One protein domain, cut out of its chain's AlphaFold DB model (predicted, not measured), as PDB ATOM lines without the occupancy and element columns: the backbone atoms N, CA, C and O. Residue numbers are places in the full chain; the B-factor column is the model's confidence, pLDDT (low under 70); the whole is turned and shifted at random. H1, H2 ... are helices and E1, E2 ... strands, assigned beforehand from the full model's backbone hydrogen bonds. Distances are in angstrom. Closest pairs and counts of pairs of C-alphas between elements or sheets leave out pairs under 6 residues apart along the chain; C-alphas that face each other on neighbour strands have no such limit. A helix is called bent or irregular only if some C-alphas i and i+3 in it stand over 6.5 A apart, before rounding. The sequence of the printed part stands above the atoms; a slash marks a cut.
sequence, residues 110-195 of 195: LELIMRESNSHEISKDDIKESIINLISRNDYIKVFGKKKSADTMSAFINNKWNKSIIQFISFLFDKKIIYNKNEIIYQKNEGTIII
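What this domain is: This is residues 110 to 195 of the 195 residues of an uncharacterized protein of viral metagenome (UniProt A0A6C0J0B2). A small three-stranded sheet, E1 E2 E3, is covered on one face by helix H5, and H4 crosses H5 on the side away from the sheet. Beyond them runs the longest helix, H2, with H1 packed on its first part and H4 beside its last part. The 86 printed residues hold five named helices, H1 to H5, then three named strands in an antiparallel sheet of order E1, E2, E3. The class is mostly helix; the whole is compact, with a radius of gyration of the C-alphas of 12.6 A and spans of 35 by 28 by 24 A.

How they stand to each other: Look first at E1, residues 177 to 179, E2, residues 182 to 187, and E3, residues 192 to 194: a meander, each strand the antiparallel neighbour of the one before. In the hairpin E1 and E2, N 179 and O 182 are 2.9 A apart; in the hairpin E2 and E3, N 187 and O 192 are 3.0 A apart, both within hydrogen-bond range. H5, residues 163 to 173, is on one face, two layers in all, at a height over the sheet of 6.9 A. H4, residues 146 to 157, touches H5 about perpendicular at 82 degrees, the closest C-alphas being Thr 152 and Ile 165, 4.9 A. H2, residues 121 to 136, touches H4 with residues 132 to 136 alone, closest at the C-alphas of Ile 135 and Ser 149, 6.5 A, at a shallow tilt of 16 degrees, opposite ways. H1, residues 110 to 116, touches H2 at 75 degrees, about perpendicular, closest at the C-alphas of Leu 110 and Lys 128, 7.4 A. H3, residues 138 to 144, is close to but not clearly touching H4, with the C-alphas of Ile 141 and Ser 149 at 5.9 A. In H1, H3, H4 and H5 every O i to N i+4 pair is within hydrogen-bond range; in H2 10 of 12 are.

Where its parts are: Find C-alpha 110 at (-19.355, -52.142, 41.763), where H1 begins. H2 runs 23.4 A from C-alpha 121 at (-23.358, -61.528, 45.453); it is irregular, with C-alphas 122 and 125 7.5 A apart. H4 measures 16.7 A, H5 15.6 A and E2 15.6 A. E3 ends at C-alpha 194, (-4.564, -43.004, 26.517).

The domain as a whole: Look for the two C-alphas farthest apart at Ile 122 and Glu 190, 36.1 A. The printed part has no cut, and no link is long. Confidence is low, under 70, at residues 191 to 193 and residue 195.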
ATOM      1  N   LEU A 110     -19.504 -50.928  40.959       91.25
ATOM      2  CA  LEU A 110     -19.355 -52.142  41.763       91.25
ATOM      3  C   LEU A 110     -19.899 -53.372  41.026       91.25
ATOM      4  O   LEU A 110     -19.218 -54.389  40.962       91.25
ATOM      5  N   GLU A 111     -21.074 -53.247  40.407       91.00
ATOM      6  CA  GLU A 111     -21.685 -54.326  39.627       91.00
ATOM      7  C   GLU A 111     -20.802 -54.748  38.444       91.00
ATOM      8  O   GLU A 111     -20.646 -55.936  38.167       91.00
ATOM      9  N   LEU A 112     -20.166 -53.782  37.767       91.44
ATOM     10  CA  LEU A 112     -19.223 -54.085  36.690       91.44
ATOM     11  C   LEU A 112     -18.028 -54.885  37.220       91.44
ATOM     12  O   LEU A 112     -17.646 -55.881  36.618       91.44
ATOM     13  N   ILE A 113     -17.452 -54.469  38.348       91.75
ATOM     14  CA  ILE A 113     -16.301 -55.155  38.947       91.75
ATOM     15  C   ILE A 113     -16.679 -56.573  39.393       91.75
ATOM     16  O   ILE A 113     -15.912 -57.510  39.173       91.75
ATOM     17  N   MET A 114     -17.868 -56.757  39.966       91.69
ATOM     18  CA  MET A 114     -18.385 -58.076  40.341       91.69
ATOM     19  C   MET A 114     -18.571 -58.991  39.129       91.69
ATOM     20  O   MET A 114     -18.124 -60.137  39.146       91.69
ATOM     21  N   ARG A 115     -19.163 -58.463  38.054       90.25
ATOM     22  CA  ARG A 115     -19.355 -59.195  36.801       90.25
ATOM     23  C   ARG A 115     -18.032 -59.613  36.169       90.25
ATOM     24  O   ARG A 115     -17.907 -60.743  35.719       90.25
ATOM     25  N   GLU A 116     -17.050 -58.720  36.134       89.31
ATOM     26  CA  GLU A 116     -15.738 -58.996  35.537       89.31
ATOM     27  C   GLU A 116     -14.871 -59.930  36.393       89.31
ATOM     28  O   GLU A 116     -14.026 -60.647  35.865       89.31
ATOM     29  N   SER A 117     -15.092 -59.956  37.709       87.94
ATOM     30  CA  SER A 117     -14.419 -60.887  38.625       87.94
ATOM     31  C   SER A 117     -15.113 -62.248  38.746       87.94
ATOM     32  O   SER A 117     -14.598 -63.109  39.452       87.94
ATOM     33  N   ASN A 118     -16.250 -62.465  38.067       87.81
ATOM     34  CA  ASN A 118     -17.104 -63.653  38.226       87.81
ATOM     35  C   ASN A 118     -17.439 -63.955  39.700       87.81
ATOM     36  O   ASN A 118     -17.509 -65.114  40.113       87.81
ATOM     37  N   SER A 119     -17.626 -62.904  40.500       88.69
ATOM     38  CA  SER A 119     -17.849 -63.029  41.939       88.69
ATOM     39  C   SER A 119     -19.325 -63.217  42.274       88.69
ATOM     40  O   SER A 119     -20.207 -62.673  41.610       88.69
ATOM     41  N   HIS A 120     -19.606 -63.955  43.349       88.44
ATOM     42  CA  HIS A 120     -20.970 -64.131  43.850       88.44
ATOM     43  C   HIS A 120     -21.406 -62.915  44.684       88.44
ATOM     44  O   HIS A 120     -20.621 -62.401  45.477       88.44
ATOM     45  N   GLU A 121     -22.681 -62.516  44.586       88.06
ATOM     46  CA  GLU A 121     -23.358 -61.528  45.453       88.06
ATOM     47  C   GLU A 121     -23.008 -61.604  46.952       88.06
ATOM     48  O   GLU A 121     -22.921 -60.569  47.602       88.06
ATOM     49  N   ILE A 122     -22.745 -62.795  47.505       88.81
ATOM     50  CA  ILE A 122     -22.358 -62.963  48.919       88.81
ATOM     51  C   ILE A 122     -21.058 -62.208  49.243       88.81
ATOM     52  O   ILE A 122     -20.927 -61.627  50.312       88.81
ATOM     53  N   SER A 123     -20.116 -62.168  48.301       90.56
ATOM     54  CA  SER A 123     -18.809 -61.510  48.459       90.56
ATOM     55  C   SER A 123     -18.833 -60.004  48.173       90.56
ATOM     56  O   SER A 123     -17.789 -59.358  48.132       90.56
ATOM     57  N   LYS A 124     -20.014 -59.419  47.944       91.12
ATOM     58  CA  LYS A 124     -20.157 -58.012  47.549       91.12
ATOM     59  C   LYS A 124     -19.537 -57.047  48.553       91.12
ATOM     60  O   LYS A 124     -18.847 -56.109  48.147       91.12
ATOM     61  N   ASP A 125     -19.776 -57.277  49.839       92.62
ATOM     62  CA  ASP A 125     -19.260 -56.416  50.902       92.62
ATOM     63  C   ASP A 125     -17.738 -56.562  51.042       92.62
ATOM     64  O   ASP A 125     -17.031 -55.552  51.079       92.62
ATOM     65  N   ASP A 126     -17.222 -57.790  50.961       93.50
ATOM     66  CA  ASP A 126     -15.782 -58.075  51.004       93.50
ATOM     67  C   ASP A 126     -15.031 -57.439  49.824       93.50
ATOM     68  O   ASP A 126     -13.951 -56.859  49.980       93.50
ATOM     69  N   ILE A 127     -15.608 -57.507  48.621       92.56
ATOM     70  CA  ILE A 127     -15.057 -56.880  47.412       92.56
ATOM     71  C   ILE A 127     -15.051 -55.364  47.566       92.56
ATOM     72  O   ILE A 127     -14.059 -54.704  47.241       92.56
ATOM     73  N   LYS A 128     -16.145 -54.799  48.084       93.94
ATOM     74  CA  LYS A 128     -16.254 -53.364  48.327       93.94
ATOM     75  C   LYS A 128     -15.175 -52.893  49.300       93.94
ATOM     76  O   LYS A 128     -14.491 -51.914  49.004       93.94
ATOM     77  N   GLU A 129     -14.986 -53.595  50.413       95.25
ATOM     78  CA  GLU A 129     -13.943 -53.276  51.388       95.25
ATOM     79  C   GLU A 129     -12.537 -53.439  50.792       95.25
ATOM     80  O   GLU A 129     -11.690 -52.556  50.930       95.25
ATOM     81  N   SER A 130     -12.301 -54.512  50.036       94.12
ATOM     82  CA  SER A 130     -11.018 -54.766  49.369       94.12
ATOM     83  C   SER A 130     -10.633 -53.651  48.395       94.12
ATOM     84  O   SER A 130      -9.478 -53.217  48.365       94.12
ATOM     85  N   ILE A 131     -11.596 -53.135  47.627       94.50
ATOM     86  CA  ILE A 131     -11.381 -52.021  46.694       94.50
ATOM     87  C   ILE A 131     -11.121 -50.714  47.448       94.50
ATOM     88  O   ILE A 131     -10.197 -49.979  47.096       94.50
ATOM     89  N   ILE A 132     -11.884 -50.436  48.508       95.00
ATOM     90  CA  ILE A 132     -11.675 -49.276  49.390       95.00
ATOM     91  C   ILE A 132     -10.258 -49.302  49.974       95.00
ATOM     92  O   ILE A 132      -9.542 -48.295  49.930       95.00
ATOM     93  N   ASN A 133      -9.820 -50.465  50.451       95.50
ATOM     94  CA  ASN A 133      -8.479 -50.670  50.979       95.50
ATOM     95  C   ASN A 133      -7.414 -50.474  49.895       95.50
ATOM     96  O   ASN A 133      -6.406 -49.818  50.151       95.50
ATOM     97  N   LEU A 134      -7.637 -50.968  48.674       94.38
ATOM     98  CA  LEU A 134      -6.716 -50.790  47.550       94.38
ATOM     99  C   LEU A 134      -6.532 -49.310  47.178       94.38
ATOM    100  O   LEU A 134      -5.397 -48.857  47.043       94.38
ATOM    101  N   ILE A 135      -7.628 -48.554  47.060       94.12
ATOM    102  CA  ILE A 135      -7.614 -47.121  46.710       94.12
ATOM    103  C   ILE A 135      -6.954 -46.285  47.819       94.12
ATOM    104  O   ILE A 135      -6.332 -45.257  47.548       94.12
ATOM    105  N   SER A 136      -7.055 -46.733  49.071       94.44
ATOM    106  CA  SER A 136      -6.469 -46.048  50.228       94.44
ATOM    107  C   SER A 136      -4.963 -46.290  50.388       94.44
ATOM    108  O   SER A 136      -4.306 -45.580  51.151       94.44
ATOM    109  N   ARG A 137      -4.382 -47.271  49.682       95.31
ATOM    110  CA  ARG A 137      -2.941 -47.560  49.765       95.31
ATOM    111  C   ARG A 137      -2.114 -46.405  49.207       95.31
ATOM    112  O   ARG A 137      -2.415 -45.833  48.161       95.31
ATOM    113  N   ASN A 138      -0.993 -46.125  49.867       94.31
ATOM    114  CA  ASN A 138      -0.085 -45.060  49.443       94.31
ATOM    115  C   ASN A 138       0.494 -45.311  48.037       94.31
ATOM    116  O   ASN A 138       0.711 -44.369  47.284       94.31
ATOM    117  N   ASP A 139       0.696 -46.571  47.650       91.75
ATOM    118  CA  ASP A 139       1.224 -46.915  46.323       91.75
ATOM    119  C   ASP A 139       0.238 -46.579  45.206       91.75
ATOM    120  O   ASP A 139       0.626 -46.022  44.180       91.75
ATOM    121  N   TYR A 140      -1.056 -46.796  45.449       92.25
ATOM    122  CA  TYR A 140      -2.105 -46.339  44.545       92.25
ATOM    123  C   TYR A 140      -2.087 -44.809  44.412       92.25
ATOM    124  O   TYR A 140      -2.072 -44.267  43.304       92.25
ATOM    125  N   ILE A 141      -1.997 -44.102  45.541       93.25
ATOM    126  CA  ILE A 141      -1.969 -42.634  45.572       93.25
ATOM    127  C   ILE A 141      -0.743 -42.070  44.842       93.25
ATOM    128  O   ILE A 141      -0.848 -41.018  44.210       93.25
ATOM    129  N   LYS A 142       0.406 -42.755  44.887       91.44
ATOM    130  CA  LYS A 142       1.609 -42.371  44.134       91.44
ATOM    131  C   LYS A 142       1.410 -42.500  42.623       91.44
ATOM    132  O   LYS A 142       1.821 -41.603  41.897       91.44
ATOM    133  N   VAL A 143       0.768 -43.574  42.163       89.12
ATOM    134  CA  VAL A 143       0.558 -43.841  40.728       89.12
ATOM    135  C   VAL A 143      -0.515 -42.928  40.128       89.12
ATOM    136  O   VAL A 143      -0.316 -42.339  39.069       89.12
ATOM    137  N   PHE A 144      -1.658 -42.779  40.800       88.75
ATOM    138  CA  PHE A 144      -2.798 -42.023  40.266       88.75
ATOM    139  C   PHE A 144      -2.815 -40.554  40.704       88.75
ATOM    140  O   PHE A 144      -3.487 -39.721  40.090       88.75
ATOM    141  N   GLY A 145      -2.070 -40.210  41.751       91.88
ATOM    142  CA  GLY A 145      -2.062 -38.889  42.361       91.88
ATOM    143  C   GLY A 145      -3.192 -38.693  43.375       91.88
ATOM    144  O   GLY A 145      -4.270 -39.292  43.294       91.88
ATOM    145  N   LYS A 146      -2.966 -37.788  44.336       93.06
ATOM    146  CA  LYS A 146      -3.884 -37.523  45.463       93.06
ATOM    147  C   LYS A 146      -5.303 -37.157  45.014       93.06
ATOM    148  O   LYS A 146      -6.269 -37.719  45.520       93.06
ATOM    149  N   LYS A 147      -5.431 -36.255  44.032       93.50
ATOM    150  CA  LYS A 147      -6.736 -35.766  43.552       93.50
ATOM    151  C   LYS A 147      -7.562 -36.871  42.892       93.50
ATOM    152  O   LYS A 147      -8.698 -37.099  43.290       93.50
ATOM    153  N   LYS A 148      -6.976 -37.607  41.937       92.00
ATOM    154  CA  LYS A 148      -7.680 -38.707  41.258       92.00
ATOM    155  C   LYS A 148      -8.036 -39.833  42.219       92.00
ATOM    156  O   LYS A 148      -9.085 -40.449  42.058       92.00
ATOM    157  N   SER A 149      -7.196 -40.088  43.221       94.31
ATOM    158  CA  SER A 149      -7.471 -41.106  44.235       94.31
ATOM    159  C   SER A 149      -8.687 -40.745  45.086       94.31
ATOM    160  O   SER A 149      -9.589 -41.566  45.229       94.31
ATOM    161  N   ALA A 150      -8.772 -39.495  45.553       94.62
ATOM    162  CA  ALA A 150      -9.945 -38.993  46.268       94.62
ATOM    163  C   ALA A 150     -11.217 -39.040  45.403       94.62
ATOM    164  O   ALA A 150     -12.263 -39.500  45.864       94.62
ATOM    165  N   ASP A 151     -11.116 -38.646  44.129       95.56
ATOM    166  CA  ASP A 151     -12.235 -38.722  43.183       95.56
ATOM    167  C   ASP A 151     -12.686 -40.170  42.942       95.56
ATOM    168  O   ASP A 151     -13.885 -40.433  42.869       95.56
ATOM    169  N   THR A 152     -11.744 -41.116  42.835       95.62
ATOM    170  CA  THR A 152     -12.035 -42.553  42.663       95.62
ATOM    171  C   THR A 152     -12.758 -43.102  43.886       95.62
ATOM    172  O   THR A 152     -13.794 -43.742  43.740       95.62
ATOM    173  N   MET A 153     -12.256 -42.796  45.084       94.56
ATOM    174  CA  MET A 153     -12.851 -43.219  46.351       94.56
ATOM    175  C   MET A 153     -14.287 -42.707  46.495       94.56
ATOM    176  O   MET A 153     -15.211 -43.479  46.742       94.56
ATOM    177  N   SER A 154     -14.495 -41.405  46.275       95.12
ATOM    178  CA  SER A 154     -15.820 -40.786  46.352       95.12
ATOM    179  C   SER A 154     -16.780 -41.354  45.303       95.12
ATOM    180  O   SER A 154     -17.935 -41.654  45.612       95.12
ATOM    181  N   ALA A 155     -16.311 -41.547  44.067       94.19
ATOM    182  CA  ALA A 155     -17.115 -42.133  43.000       94.19
ATOM    183  C   ALA A 155     -17.522 -43.579  43.322       94.19
ATOM    184  O   ALA A 155     -18.681 -43.941  43.130       94.19
ATOM    185  N   PHE A 156     -16.594 -44.372  43.865       94.94
ATOM    186  CA  PHE A 156     -16.831 -45.761  44.241       94.94
ATOM    187  C   PHE A 156     -17.831 -45.888  45.396       94.94
ATOM    188  O   PHE A 156     -18.819 -46.601  45.266       94.94
ATOM    189  N   ILE A 157     -17.650 -45.133  46.487       93.00
ATOM    190  CA  ILE A 157     -18.558 -45.160  47.649       93.00
ATOM    191  C   ILE A 157     -19.985 -44.762  47.249       93.00
ATOM    192  O   ILE A 157     -20.952 -45.373  47.698       93.00
ATOM    193  N   ASN A 158     -20.116 -43.761  46.375       93.00
ATOM    194  CA  ASN A 158     -21.409 -43.292  45.882       93.00
ATOM    195  C   ASN A 158     -21.971 -44.130  44.717       93.00
ATOM    196  O   ASN A 158     -23.040 -43.791  44.210       93.00
ATOM    197  N   ASN A 159     -21.265 -45.173  44.260       90.25
ATOM    198  CA  ASN A 159     -21.608 -45.972  43.077       90.25
ATOM    199  C   ASN A 159     -21.890 -45.125  41.815       90.25
ATOM    200  O   ASN A 159     -22.793 -45.424  41.033       90.25
ATOM    201  N   LYS A 160     -21.113 -44.055  41.605       92.06
ATOM    202  CA  LYS A 160     -21.258 -43.124  40.474       92.06
ATOM    203  C   LYS A 160     -20.127 -43.285  39.466       92.06
ATOM    204  O   LYS A 160     -18.964 -43.447  39.827       92.06
ATOM    205  N   TRP A 161     -20.461 -43.157  38.185       91.56
ATOM    206  CA  TRP A 161     -19.476 -43.128  37.107       91.56
ATOM    207  C   TRP A 161     -18.769 -41.771  37.035       91.56
ATOM    208  O   TRP A 161     -19.403 -40.721  36.981       91.56
ATOM    209  N   ASN A 162     -17.443 -41.812  36.995       92.25
ATOM    210  CA  ASN A 162     -16.544 -40.675  36.814       92.25
ATOM    211  C   ASN A 162     -15.316 -41.157  36.025       92.25
ATOM    212  O   ASN A 162     -14.916 -42.316  36.133       92.25
ATOM    213  N   LYS A 163     -14.666 -40.269  35.273       91.00
ATOM    214  CA  LYS A 163     -13.429 -40.552  34.535       91.00
ATOM    215  C   LYS A 163     -12.377 -41.264  35.397       91.00
ATOM    216  O   LYS A 163     -11.738 -42.191  34.912       91.00
ATOM    217  N   SER A 164     -12.243 -40.887  36.672       92.12
ATOM    218  CA  SER A 164     -11.296 -41.512  37.610       92.12
ATOM    219  C   SER A 164     -11.628 -42.979  37.926       92.12
ATOM    220  O   SER A 164     -10.728 -43.812  37.884       92.12
ATOM    221  N   ILE A 165     -12.903 -43.334  38.160       93.81
ATOM    222  CA  ILE A 165     -13.280 -44.739  38.422       93.81
ATOM    223  C   ILE A 165     -13.138 -45.603  37.168       93.81
ATOM    224  O   ILE A 165     -12.757 -46.761  37.250       93.81
ATOM    225  N   ILE A 166     -13.367 -45.034  35.987       93.12
ATOM    226  CA  ILE A 166     -13.203 -45.758  34.720       93.12
ATOM    227  C   ILE A 166     -11.735 -46.045  34.449       93.12
ATOM    228  O   ILE A 166     -11.372 -47.155  34.086       93.12
ATOM    229  N   GLN A 167     -10.884 -45.054  34.686       91.12
ATOM    230  CA  GLN A 167      -9.441 -45.216  34.669       91.12
ATOM    231  C   GLN A 167      -8.981 -46.304  35.648       91.12
ATOM    232  O   GLN A 167      -8.158 -47.139  35.282       91.12
ATOM    233  N   PHE A 168      -9.534 -46.319  36.861       93.12
ATOM    234  CA  PHE A 168      -9.251 -47.352  37.851       93.12
ATOM    235  C   PHE A 168      -9.681 -48.750  37.385       93.12
ATOM    236  O   PHE A 168      -8.902 -49.690  37.474       93.12
ATOM    237  N   ILE A 169     -10.886 -48.894  36.830       92.62
ATOM    238  CA  ILE A 169     -11.391 -50.181  36.325       92.62
ATOM    239  C   ILE A 169     -10.579 -50.645  35.106       92.62
ATOM    240  O   ILE A 169     -10.251 -51.825  35.001       92.62
ATOM    241  N   SER A 170     -10.193 -49.723  34.220       91.88
ATOM    242  CA  SER A 170      -9.297 -50.014  33.096       91.88
ATOM    243  C   SER A 170      -7.945 -50.534  33.592       91.88
ATOM    244  O   SER A 170      -7.459 -51.540  33.085       91.88
ATOM    245  N   PHE A 171      -7.389 -49.922  34.643       91.12
ATOM    246  CA  PHE A 171      -6.175 -50.402  35.302       91.12
ATOM    247  C   PHE A 171      -6.348 -51.788  35.937       91.12
ATOM    248  O   PHE A 171      -5.481 -52.642  35.758       91.12
ATOM    249  N   LEU A 172      -7.455 -52.033  36.646       91.38
ATOM    250  CA  LEU A 172      -7.715 -53.318  37.301       91.38
ATOM    251  C   LEU A 172      -7.769 -54.474  36.298       91.38
ATOM    252  O   LEU A 172      -7.106 -55.490  36.495       91.38
ATOM    253  N   PHE A 173      -8.535 -54.314  35.219       90.69
ATOM    254  CA  PHE A 173      -8.815 -55.408  34.287       90.69
ATOM    255  C   PHE A 173      -7.934 -55.420  33.039       90.69
ATOM    256  O   PHE A 173      -8.033 -56.362  32.261       90.69
ATOM    257  N   ASP A 174      -7.078 -54.414  32.843       89.31
ATOM    258  CA  ASP A 174      -6.305 -54.241  31.602       89.31
ATOM    259  C   ASP A 174      -7.198 -54.143  30.356       89.31
ATOM    260  O   ASP A 174      -6.919 -54.686  29.287       89.31
ATOM    261  N   LYS A 175      -8.353 -53.495  30.520       87.44
ATOM    262  CA  LYS A 175      -9.377 -53.407  29.480       87.44
ATOM    263  C   LYS A 175      -9.568 -51.978  29.017       87.44
ATOM    264  O   LYS A 175      -9.493 -51.018  29.787       87.44
ATOM    265  N   LYS A 176      -9.884 -51.865  27.732       89.19
ATOM    266  CA  LYS A 176     -10.354 -50.638  27.103       89.19
ATOM    267  C   LYS A 176     -11.803 -50.387  27.498       89.19
ATOM    268  O   LYS A 176     -12.648 -51.262  27.318       89.19
ATOM    269  N   ILE A 177     -12.094 -49.187  27.995       89.06
ATOM    270  CA  ILE A 177     -13.449 -48.793  28.391       89.06
ATOM    271  C   ILE A 177     -13.859 -47.553  27.605       89.06
ATOM    272  O   ILE A 177     -13.149 -46.548  27.594       89.06
ATOM    273  N   ILE A 178     -15.021 -47.617  26.956       88.94
ATOM    274  CA  ILE A 178     -15.602 -46.478  26.245       88.94
ATOM    275  C   ILE A 178     -16.446 -45.680  27.234       88.94
ATOM    276  O   ILE A 178     -17.426 -46.188  27.780       88.94
ATOM    277  N   TYR A 179     -16.089 -44.418  27.448       88.50
ATOM    278  CA  TYR A 179     -16.848 -43.507  28.296       88.50
ATOM    279  C   TYR A 179     -16.968 -42.133  27.659       88.50
ATOM    280  O   TYR A 179     -15.974 -41.540  27.250       88.50
ATOM    281  N   ASN A 180     -18.192 -41.605  27.596       86.25
ATOM    282  CA  ASN A 180     -18.488 -40.308  26.981       86.25
ATOM    283  C   ASN A 180     -17.876 -40.145  25.573       86.25
ATOM    284  O   ASN A 180     -17.414 -39.063  25.232       86.25
ATOM    285  N   LYS A 181     -17.904 -41.215  24.761       86.81
ATOM    286  CA  LYS A 181     -17.323 -41.301  23.401       86.81
ATOM    287  C   LYS A 181     -15.788 -41.280  23.333       86.81
ATOM    288  O   LYS A 181     -15.254 -41.316  22.231       86.81
ATOM    289  N   ASN A 182     -15.106 -41.276  24.475       86.38
ATOM    290  CA  ASN A 182     -13.654 -41.390  24.550       86.38
ATOM    291  C   ASN A 182     -13.254 -42.814  24.931       86.38
ATOM    292  O   ASN A 182     -13.991 -43.517  25.633       86.38
ATOM    293  N   GLU A 183     -12.076 -43.223  24.481       86.31
ATOM    294  CA  GLU A 183     -11.547 -44.559  24.701       86.31
ATOM    295  C   GLU A 183     -10.481 -44.496  25.784       86.31
ATOM    296  O   GLU A 183      -9.382 -44.005  25.567       86.31
ATOM    297  N   ILE A 184     -10.807 -44.990  26.973       85.81
ATOM    298  CA  ILE A 184      -9.890 -44.931  28.106       85.81
ATOM    299  C   ILE A 184      -9.158 -46.267  28.201       85.81
ATOM    300  O   ILE A 184      -9.782 -47.315  28.395       85.81
ATOM    301  N   ILE A 185      -7.832 -46.210  28.071       87.12
ATOM    302  CA  ILE A 185      -6.921 -47.344  28.240       87.12
ATOM    303  C   ILE A 185      -5.814 -46.928  29.202       87.12
ATOM    304  O   ILE A 185      -5.120 -45.930  28.986       87.12
ATOM    305  N   TYR A 186      -5.642 -47.700  30.271       83.00
ATOM    306  CA  TYR A 186      -4.498 -47.561  31.157       83.00
ATOM    307  C   TYR A 186      -3.378 -48.508  30.719       83.00
ATOM    308  O   TYR A 186      -3.529 -49.722  30.814       83.00
ATOM    309  N   GLN A 187      -2.244 -47.968  30.272       81.19
ATOM    310  CA  GLN A 187      -1.082 -48.791  29.946       81.19
ATOM    311  C   GLN A 187      -0.231 -49.026  31.194       81.19
ATOM    312  O   GLN A 187       0.490 -48.136  31.649       81.19
ATOM    313  N   LYS A 188      -0.284 -50.247  31.739       75.56
ATOM    314  CA  LYS A 188       0.468 -50.627  32.949       75.56
ATOM    315  C   LYS A 188       1.984 -50.491  32.790       75.56
ATOM    316  O   LYS A 188       2.653 -50.109  33.742       75.56
ATOM    317  N   ASN A 189       2.501 -50.766  31.593       77.19
ATOM    318  CA  ASN A 189       3.941 -50.795  31.328       77.19
ATOM    319  C   ASN A 189       4.564 -49.396  31.244       77.19
ATOM    320  O   ASN A 189       5.721 -49.219  31.606       77.19
ATOM    321  N   GLU A 190       3.796 -48.403  30.791       71.88
ATOM    322  CA  GLU A 190       4.289 -47.039  30.559       71.88
ATOM    323  C   GLU A 190       3.780 -46.038  31.605       71.88
ATOM    324  O   GLU A 190       4.109 -44.855  31.543       71.88
ATOM    325  N   GLY A 191       2.919 -46.473  32.536       67.25
ATOM    326  CA  GLY A 191       2.235 -45.588  33.489       67.25
ATOM    327  C   GLY A 191       1.400 -44.491  32.813       67.25
ATOM    328  O   GLY A 191       1.030 -43.504  33.450       67.25
ATOM    329  N   THR A 192       1.127 -44.648  31.515       68.56
ATOM    330  CA  THR A 192       0.549 -43.620  30.655       68.56
ATOM    331  C   THR A 192      -0.905 -43.946  30.355       68.56
ATOM    332  O   THR A 192      -1.336 -45.100  30.295       68.56
ATOM    333  N   ILE A 193      -1.696 -42.888  30.220       69.19
ATOM    334  CA  ILE A 193      -3.138 -42.967  30.054       69.19
ATOM    335  C   ILE A 193      -3.460 -42.482  28.649       69.19
ATOM    336  O   ILE A 193      -3.244 -41.308  28.352       69.19
ATOM    337  N   ILE A 194      -4.023 -43.364  27.828       73.00
ATOM    338  CA  ILE A 194      -4.564 -43.004  26.517       73.00
ATOM    339  C   ILE A 194      -6.056 -42.711  26.702       73.00
ATOM    340  O   ILE A 194      -6.757 -43.466  27.383       73.00
ATOM    341  N   ILE A 195      -6.501 -41.562  26.186       63.69
ATOM    342  CA  ILE A 195      -7.874 -41.034  26.286       63.69
ATOM    343  C   ILE A 195      -8.360 -40.687  24.887       63.69
ATOM    344  O   ILE A 195      -7.550 -40.068  24.162       63.69
TER     345      ILE A 195